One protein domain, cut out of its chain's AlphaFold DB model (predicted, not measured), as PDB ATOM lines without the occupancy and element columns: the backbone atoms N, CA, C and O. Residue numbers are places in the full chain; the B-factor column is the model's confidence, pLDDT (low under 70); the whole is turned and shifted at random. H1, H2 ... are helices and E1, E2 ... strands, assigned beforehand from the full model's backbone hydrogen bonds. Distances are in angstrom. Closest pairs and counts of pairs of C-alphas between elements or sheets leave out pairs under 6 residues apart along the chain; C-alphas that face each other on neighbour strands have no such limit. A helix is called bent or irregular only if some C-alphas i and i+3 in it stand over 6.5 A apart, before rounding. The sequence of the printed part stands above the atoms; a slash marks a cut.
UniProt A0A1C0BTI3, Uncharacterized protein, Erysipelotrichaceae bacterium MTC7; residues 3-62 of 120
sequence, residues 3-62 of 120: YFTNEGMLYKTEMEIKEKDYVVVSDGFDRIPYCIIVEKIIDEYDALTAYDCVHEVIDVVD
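This is residues 3 to 62 of the 120 residues of an uncharacterized protein of Erysipelotrichaceae bacterium MTC7 (UniProt A0A1C0BTI3). One six-stranded sheet is bent back on itself into two leaves that face each other, E4 and E3 against E2, E1 and E5, with the long bent strand E6 as the hinge. The short helix H1 packs on E1 and E2 at one end of the longest axis. The printed part has 60 residues with six named strands and one named helix, in the order E1 E2 E3 E4 E5 H1 E6; the sheet is mixed, in the order E4 E3 E6 E2 E1 E5. The class is mostly strand, and the whole is compact, with a radius of gyration of the C-alphas of 10.7 A and spans of 28 by 25 by 19 A.

In the sheet's order, E4 is residues 33 to 37, 13.5 A long; E3 is 22 to 26, 13.4 A; E6 is 54 to 61, 20.0 A; E2 is 9 to 13, 13.6 A; E1 is 3 to 6, 10.5 A; E5 is 40 to 42, 6.3 A. H1 is residues 44 to 49, 8.6 A. C-alpha 3 is at (4.054, -40.316, -40.151) and C-alpha 61 at (-2.732, -54.719, -34.660).

E6 bends by 60 degrees at residue 58. It is antiparallel to E3, with N 24 and O 59 2.8 A apart, and parallel to E2, with N 55 and O 10 2.8 A apart. The hairpin E3 and E4 has N 23 and O 36 at 2.9 A, and the hairpin E1 and E2 has N 11 and O 4 at 2.9 A. E5 is antiparallel to E1, with N 5 and O 40 at 3.0 A. H1 is on the sheet at a height of 9.4 A; its closest C-alpha pair with E1 is Tyr 3 and Ala 47, 6.6 A. Every O i to N i+4 pair of H1 is within hydrogen-bond range. E5, H1 and E6 form a split strand-helix-strand unit, two strands of one sheet that follow each other among the strands with a helix between them along the chain, here with E2 and E1 between them in the sheet, and its crossover is right-handed.

The C-alphas farthest apart, of Thr 49 and Asp 62, are 30.7 A apart. The printed part has no cut and no long link. Mean pLDDT of the printed part is 84.5; residues 27 to 31 and 51 to 52 are under 70.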
ATOM      1  N   TYR A   3       2.683 -39.909 -40.433       88.81
ATOM      2  CA  TYR A   3       4.054 -40.316 -40.151       88.81
ATOM      3  C   TYR A   3       4.240 -40.549 -38.655       88.81
ATOM      4  O   TYR A   3       3.632 -39.865 -37.828       88.81
ATOM      5  N   PHE A   4       5.073 -41.515 -38.297       90.50
ATOM      6  CA  PHE A   4       5.453 -41.740 -36.907       90.50
ATOM      7  C   PHE A   4       6.851 -42.333 -36.815       90.50
ATOM      8  O   PHE A   4       7.397 -42.838 -37.798       90.50
ATOM      9  N   THR A   5       7.413 -42.271 -35.613       87.19
ATOM     10  CA  THR A   5       8.743 -42.808 -35.315       87.19
ATOM     11  C   THR A   5       8.666 -43.967 -34.330       87.19
ATOM     12  O   THR A   5       7.753 -44.027 -33.498       87.19
ATOM     13  N   ASN A   6       9.605 -44.899 -34.460       85.62
ATOM     14  CA  ASN A   6       9.877 -45.944 -33.480       85.62
ATOM     15  C   ASN A   6      11.376 -46.262 -33.518       85.62
ATOM     16  O   ASN A   6      11.906 -46.506 -34.603       85.62
ATOM     17  N   GLU A   7      12.053 -46.207 -32.368       81.00
ATOM     18  CA  GLU A   7      13.481 -46.560 -32.233       81.00
ATOM     19  C   GLU A   7      14.414 -45.830 -33.229       81.00
ATOM     20  O   GLU A   7      15.434 -46.356 -33.666       81.00
ATOM     21  N   GLY A   8      14.071 -44.588 -33.594       77.31
ATOM     22  CA  GLY A   8      14.848 -43.782 -34.545       77.31
ATOM     23  C   GLY A   8      14.610 -44.114 -36.023       77.31
ATOM     24  O   GLY A   8      15.337 -43.615 -36.870       77.31
ATOM     25  N   MET A   9      13.602 -44.927 -36.347       85.56
ATOM     26  CA  MET A   9      13.151 -45.163 -37.722       85.56
ATOM     27  C   MET A   9      11.857 -44.406 -38.019       85.56
ATOM     28  O   MET A   9      11.012 -44.225 -37.135       85.56
ATOM     29  N   LEU A  10      11.688 -43.998 -39.278       89.38
ATOM     30  CA  LEU A  10      10.531 -43.253 -39.766       89.38
ATOM     31  C   LEU A  10       9.591 -44.157 -40.569       89.38
ATOM     32  O   LEU A  10      10.014 -44.865 -41.481       89.38
ATOM     33  N   TYR A  11       8.296 -44.086 -40.270       89.31
ATOM     34  CA  TYR A  11       7.263 -44.893 -40.910       89.31
ATOM     35  C   TYR A  11       6.139 -44.022 -41.473       89.31
ATOM     36  O   TYR A  11       5.780 -43.003 -40.879       89.31
ATOM     37  N   LYS A  12       5.545 -44.449 -42.594       91.19
ATOM     38  CA  LYS A  12       4.373 -43.817 -43.221       91.19
ATOM     39  C   LYS A  12       3.199 -44.789 -43.335       91.19
ATOM     40  O   LYS A  12       3.376 -45.982 -43.589       91.19
ATOM     41  N   THR A  13       1.986 -44.263 -43.183       91.38
ATOM     42  CA  THR A  13       0.742 -45.024 -43.367       91.38
ATOM     43  C   THR A  13      -0.426 -44.140 -43.809       91.38
ATOM     44  O   THR A  13      -0.471 -42.936 -43.534       91.38
ATOM     45  N   GLU A  14      -1.394 -44.742 -44.496       89.88
ATOM     46  CA  GLU A  14      -2.715 -44.147 -44.749       89.88
ATOM     47  C   GLU A  14      -3.756 -44.569 -43.703       89.88
ATOM     48  O   GLU A  14      -4.822 -43.960 -43.613       89.88
ATOM     49  N   MET A  15      -3.439 -45.578 -42.887       89.50
ATOM     50  CA  MET A  15      -4.332 -46.099 -41.859       89.50
ATOM     51  C   MET A  15      -4.469 -45.117 -40.692       89.50
ATOM     52  O   MET A  15      -3.560 -44.346 -40.364       89.50
ATOM     53  N   GLU A  16      -5.623 -45.151 -40.027       88.81
ATOM     54  CA  GLU A  16      -5.814 -44.378 -38.808       88.81
ATOM     55  C   GLU A  16      -5.049 -45.030 -37.651       88.81
ATOM     56  O   GLU A  16      -5.459 -46.060 -37.132       88.81
ATOM     57  N   ILE A  17      -3.943 -44.399 -37.252       90.25
ATOM     58  CA  ILE A  17      -3.135 -44.800 -36.093       90.25
ATOM     59  C   ILE A  17      -3.129 -43.729 -35.000       90.25
ATOM     60  O   ILE A  17      -3.315 -42.530 -35.284       90.25
ATOM     61  N   LYS A  18      -2.884 -44.175 -33.768       90.50
ATOM     62  CA  LYS A  18      -2.688 -43.388 -32.545       90.50
ATOM     63  C   LYS A  18      -1.388 -43.803 -31.854       90.50
ATOM     64  O   LYS A  18      -0.860 -44.887 -32.081       90.50
ATOM     65  N   GLU A  19      -0.873 -42.934 -30.989       91.00
ATOM     66  CA  GLU A  19       0.242 -43.299 -30.112       91.00
ATOM     67  C   GLU A  19      -0.117 -44.536 -29.279       91.00
ATOM     68  O   GLU A  19      -1.235 -44.645 -28.766       91.00
ATOM     69  N   LYS A  20       0.858 -45.434 -29.110       89.50
ATOM     70  CA  LYS A  20       0.757 -46.742 -28.440       89.50
ATOM     71  C   LYS A  20      -0.002 -47.827 -29.203       89.50
ATOM     72  O   LYS A  20      -0.084 -48.946 -28.688       89.50
ATOM     73  N   ASP A  21      -0.503 -47.546 -30.405       90.25
ATOM     74  CA  ASP A  21      -0.975 -48.611 -31.288       90.25
ATOM     75  C   ASP A  21       0.194 -49.515 -31.683       90.25
ATOM     76  O   ASP A  21       1.343 -49.079 -31.786       90.25
ATOM     77  N   TYR A  22      -0.110 -50.792 -31.893       90.44
ATOM     78  CA  TYR A  22       0.847 -51.751 -32.426       90.44
ATOM     79  C   TYR A  22       0.628 -51.849 -33.924       90.44
ATOM     80  O   TYR A  22      -0.509 -51.964 -34.375       90.44
ATOM     81  N   VAL A  23       1.701 -51.821 -34.699       91.00
ATOM     82  CA  VAL A  23       1.628 -51.872 -36.159       91.00
ATOM     83  C   VAL A  23       2.620 -52.878 -36.701       91.00
ATOM     84  O   VAL A  23       3.689 -53.088 -36.126       91.00
ATOM     85  N   VAL A  24       2.245 -53.518 -37.800       90.06
ATOM     86  CA  VAL A  24       3.103 -54.445 -38.527       90.06
ATOM     87  C   VAL A  24       3.868 -53.661 -39.574       90.06
ATOM     88  O   VAL A  24       3.277 -52.958 -40.394       90.06
ATOM     89  N   VAL A  25       5.180 -53.817 -39.563       88.62
ATOM     90  CA  VAL A  25       6.087 -53.223 -40.541       88.62
ATOM     91  C   VAL A  25       6.955 -54.320 -41.139       88.62
ATOM     92  O   VAL A  25       7.146 -55.375 -40.534       88.62
ATOM     93  N   SER A  26       7.470 -54.085 -42.340       80.00
ATOM     94  CA  SER A  26       8.561 -54.885 -42.892       80.00
ATOM     95  C   SER A  26       9.772 -53.981 -42.989       80.00
ATOM     96  O   SER A  26       9.718 -52.947 -43.662       80.00
ATOM     97  N   ASP A  27      10.881 -54.388 -42.376       69.69
ATOM     98  CA  ASP A  27      12.157 -53.855 -42.827       69.69
ATOM     99  C   ASP A  27      12.377 -54.311 -44.279       69.69
ATOM    100  O   ASP A  27      11.875 -55.347 -44.734       69.69
ATOM    101  N   GLY A  28      13.057 -53.481 -45.062       59.09
ATOM    102  CA  GLY A  28      13.353 -53.796 -46.457       59.09
ATOM    103  C   GLY A  28      14.423 -54.881 -46.627       59.09
ATOM    104  O   GLY A  28      14.722 -55.228 -47.770       59.09
ATOM    105  N   PHE A  29      15.016 -55.388 -45.539       60.97
ATOM    106  CA  PHE A  29      16.226 -56.210 -45.573       60.97
ATOM    107  C   PHE A  29      15.917 -57.705 -45.487       60.97
ATOM    108  O   PHE A  29      16.323 -58.444 -46.384       60.97
ATOM    109  N   ASP A  30      15.132 -58.136 -44.501       63.56
ATOM    110  CA  ASP A  30      14.853 -59.556 -44.260       63.56
ATOM    111  C   ASP A  30      13.426 -59.969 -44.648       63.56
ATOM    112  O   ASP A  30      13.107 -61.159 -44.655       63.56
ATOM    113  N   ARG A  31      12.560 -59.016 -45.039       64.94
ATOM    114  CA  ARG A  31      11.149 -59.247 -45.434       64.94
ATOM    115  C   ARG A  31      10.315 -60.011 -44.397       64.94
ATOM    116  O   ARG A  31       9.232 -60.503 -44.726       64.94
ATOM    117  N   ILE A  32      10.796 -60.147 -43.163       79.19
ATOM    118  CA  ILE A  32      10.038 -60.758 -42.077       79.19
ATOM    119  C   ILE A  32       9.230 -59.635 -41.429       79.19
ATOM    120  O   ILE A  32       9.825 -58.717 -40.868       79.19
ATOM    121  N   PRO A  33       7.891 -59.671 -41.501       84.25
ATOM    122  CA  PRO A  33       7.081 -58.672 -40.831       84.25
ATOM    123  C   PRO A  33       7.243 -58.802 -39.314       84.25
ATOM    124  O   PRO A  33       7.149 -59.901 -38.761       84.25
ATOM    125  N   TYR A  34       7.448 -57.677 -38.641       85.00
ATOM    126  CA  TYR A  34       7.506 -57.594 -37.184       85.00
ATOM    127  C   TYR A  34       6.579 -56.492 -36.671       85.00
ATOM    128  O   TYR A  34       6.143 -55.614 -37.417       85.00
ATOM    129  N   CYS A  35       6.231 -56.576 -35.387       89.00
ATOM    130  CA  CYS A  35       5.360 -55.604 -34.738       89.00
ATOM    131  C   CYS A  35       6.190 -54.555 -34.005       89.00
ATOM    132  O   CYS A  35       7.053 -54.906 -33.203       89.00
ATOM    133  N   ILE A  36       5.850 -53.288 -34.207       89.50
ATOM    134  CA  ILE A  36       6.395 -52.153 -33.459       89.50
ATOM    135  C   ILE A  36       5.271 -51.367 -32.794       89.50
ATOM    136  O   ILE A  36       4.092 -51.574 -33.087       89.50
ATOM    137  N   ILE A  37       5.641 -50.456 -31.898       91.00
ATOM    138  CA  ILE A  37       4.708 -49.568 -31.205       91.00
ATOM    139  C   ILE A  37       4.842 -48.165 -31.790       91.00
ATOM    140  O   ILE A  37       5.947 -47.651 -31.937       91.00
ATOM    141  N   VAL A  38       3.722 -47.514 -32.081       90.50
ATOM    142  CA  VAL A  38       3.714 -46.101 -32.475       90.50
ATOM    143  C   VAL A  38       4.143 -45.256 -31.272       90.50
ATOM    144  O   VAL A  38       3.361 -45.074 -30.338       90.50
ATOM    145  N   GLU A  39       5.377 -44.747 -31.263       90.44
ATOM    146  CA  GLU A  39       5.889 -43.957 -30.131       90.44
ATOM    147  C   GLU A  39       5.407 -42.514 -30.196       90.44
ATOM    148  O   GLU A  39       4.891 -41.983 -29.213       90.44
ATOM    149  N   LYS A  40       5.569 -41.889 -31.366       91.44
ATOM    150  CA  LYS A  40       5.225 -40.487 -31.589       91.44
ATOM    151  C   LYS A  40       4.759 -40.268 -33.018       91.44
ATOM    152  O   LYS A  40       5.488 -40.592 -33.957       91.44
ATOM    153  N   ILE A  41       3.586 -39.658 -33.165       92.56
ATOM    154  CA  ILE A  41       3.089 -39.172 -34.456       92.56
ATOM    155  C   ILE A  41       3.751 -37.823 -34.746       92.56
ATOM    156  O   ILE A  41       3.758 -36.935 -33.892       92.56
ATOM    157  N   ILE A  42       4.315 -37.684 -35.941       90.69
ATOM    158  CA  ILE A  42       4.968 -36.456 -36.402       90.69
ATOM    159  C   ILE A  42       4.238 -35.903 -37.626       90.69
ATOM    160  O   ILE A  42       3.491 -36.626 -38.297       90.69
ATOM    161  N   ASP A  43       4.420 -34.615 -37.896       89.69
ATOM    162  CA  ASP A  43       3.870 -34.000 -39.099       89.69
ATOM    163  C   ASP A  43       4.729 -34.295 -40.342       89.69
ATOM    164  O   ASP A  43       5.796 -34.908 -40.277       89.69
ATOM    165  N   GLU A  44       4.217 -33.910 -41.510       86.38
ATOM    166  CA  GLU A  44       4.879 -34.158 -42.792       86.38
ATOM    167  C   GLU A  44       6.187 -33.372 -42.947       86.38
ATOM    168  O   GLU A  44       7.122 -33.864 -43.574       86.38
ATOM    169  N   TYR A  45       6.287 -32.175 -42.369       86.00
ATOM    170  CA  TYR A  45       7.487 -31.350 -42.484       86.00
ATOM    171  C   TYR A  45       8.651 -31.958 -41.691       86.00
ATOM    172  O   TYR A  45       9.763 -32.092 -42.210       86.00
ATOM    173  N   ASP A  46       8.378 -32.401 -40.465       86.25
ATOM    174  CA  ASP A  46       9.336 -33.120 -39.629       86.25
ATOM    175  C   ASP A  46       9.755 -34.447 -40.283       86.25
ATOM    176  O   ASP A  46      10.933 -34.805 -40.277       86.25
ATOM    177  N   ALA A  47       8.815 -35.156 -40.916       84.31
ATOM    178  CA  ALA A  47       9.106 -36.397 -41.632       84.31
ATOM    179  C   ALA A  47      10.007 -36.181 -42.862       84.31
ATOM    180  O   ALA A  47      10.923 -36.963 -43.096       84.31
ATOM    181  N   LEU A  48       9.775 -35.119 -43.640       80.69
ATOM    182  CA  LEU A  48      10.565 -34.801 -44.838       80.69
ATOM    183  C   LEU A  48      11.975 -34.292 -44.517       80.69
ATOM    184  O   LEU A  48      12.859 -34.356 -45.370       80.69
ATOM    185  N   THR A  49      12.176 -33.747 -43.318       82.19
ATOM    186  CA  THR A  49      13.474 -33.225 -42.863       82.19
ATOM    187  C   THR A  49      14.287 -34.245 -42.065       82.19
ATOM    188  O   THR A  49      15.481 -34.028 -41.843       82.19
ATOM    189  N   ALA A  50      13.682 -35.370 -41.678       76.75
ATOM    190  CA  ALA A  50      14.391 -36.507 -41.111       76.75
ATOM    191  C   ALA A  50      15.301 -37.147 -42.177       76.75
ATOM    192  O   ALA A  50      14.875 -37.435 -43.292       76.75
ATOM    193  N   TYR A  51      16.566 -37.390 -41.830       63.19
ATOM    194  CA  TYR A  51      17.549 -38.041 -42.712       63.19
ATOM    195  C   TYR A  51      17.341 -39.567 -42.832       63.19
ATOM    196  O   TYR A  51      18.159 -40.249 -43.452       63.19
ATOM    197  N   ASP A  52      16.265 -40.103 -42.250       67.88
ATOM    198  CA  ASP A  52      15.996 -41.535 -42.153       67.88
ATOM    199  C   ASP A  52      15.195 -42.056 -43.356       67.88
ATOM    200  O   ASP A  52      14.342 -41.373 -43.926       67.88
ATOM    201  N   CYS A  53      15.453 -43.304 -43.753       75.94
ATOM    202  CA  CYS A  53      14.639 -43.979 -44.759       75.94
ATOM    203  C   CYS A  53      13.206 -44.185 -44.238       75.94
ATOM    204  O   CYS A  53      13.006 -44.651 -43.120       75.94
ATOM    205  N   VAL A  54      12.207 -43.863 -45.068       84.44
ATOM    206  CA  VAL A  54      10.788 -44.027 -44.716       84.44
ATOM    207  C   VAL A  54      10.321 -45.448 -45.024       84.44
ATOM    208  O   VAL A  54      10.370 -45.888 -46.174       84.44
ATOM    209  N   HIS A  55       9.801 -46.135 -44.013       85.88
ATOM    210  CA  HIS A  55       9.251 -47.485 -44.106       85.88
ATOM    211  C   HIS A  55       7.716 -47.479 -44.191       85.88
ATOM    212  O   HIS A  55       7.051 -46.571 -43.694       85.88
ATOM    213  N   GLU A  56       7.132 -48.497 -44.823       87.38
ATOM    214  CA  GLU A  56       5.677 -48.625 -44.966       87.38
ATOM    215  C   GLU A  56       5.079 -49.522 -43.883       87.38
ATOM    216  O   GLU A  56       5.584 -50.608 -43.593       87.38
ATOM    217  N   VAL A  57       3.971 -49.061 -43.300       89.06
ATOM    218  CA  VAL A  57       3.130 -49.901 -42.443       89.06
ATOM    219  C   VAL A  57       2.319 -50.855 -43.304       89.06
ATOM    220  O   VAL A  57       1.683 -50.442 -44.272       89.06
ATOM    221  N   ILE A  58       2.309 -52.120 -42.901       88.44
ATOM    222  CA  ILE A  58       1.522 -53.183 -43.522       88.44
ATOM    223  C   ILE A  58       0.116 -53.221 -42.926       88.44
ATOM    224  O   ILE A  58      -0.856 -53.311 -43.669       88.44
ATOM    225  N   ASP A  59       0.012 -53.186 -41.593       88.00
ATOM    226  CA  ASP A  59      -1.265 -53.329 -40.887       88.00
ATOM    227  C   ASP A  59      -1.212 -52.737 -39.468       88.00
ATOM    228  O   ASP A  59      -0.134 -52.498 -38.915       88.00
ATOM    229  N   VAL A  60      -2.380 -52.544 -38.855       87.94
ATOM    230  CA  VAL A  60      -2.550 -52.110 -37.462       87.94
ATOM    231  C   VAL A  60      -3.090 -53.274 -36.633       87.94
ATOM    232  O   VAL A  60      -4.112 -53.875 -36.949       87.94
ATOM    233  N   VAL A  61      -2.409 -53.591 -35.535       88.00
ATOM    234  CA  VAL A  61      -2.732 -54.719 -34.660       88.00
ATOM    235  C   VAL A  61      -3.617 -54.267 -33.500       88.00
ATOM    236  O   VAL A  61      -3.192 -53.512 -32.625       88.00
ATOM    237  N   ASP A  62      -4.824 -54.830 -33.422       85.69
ATOM    238  CA  ASP A  62      -5.718 -54.653 -32.272       85.69
ATOM    239  C   ASP A  62      -5.279 -55.519 -31.075       85.69
ATOM    240  O   ASP A  62      -5.769 -56.628 -30.820       85.69
TER     241      ASP A  62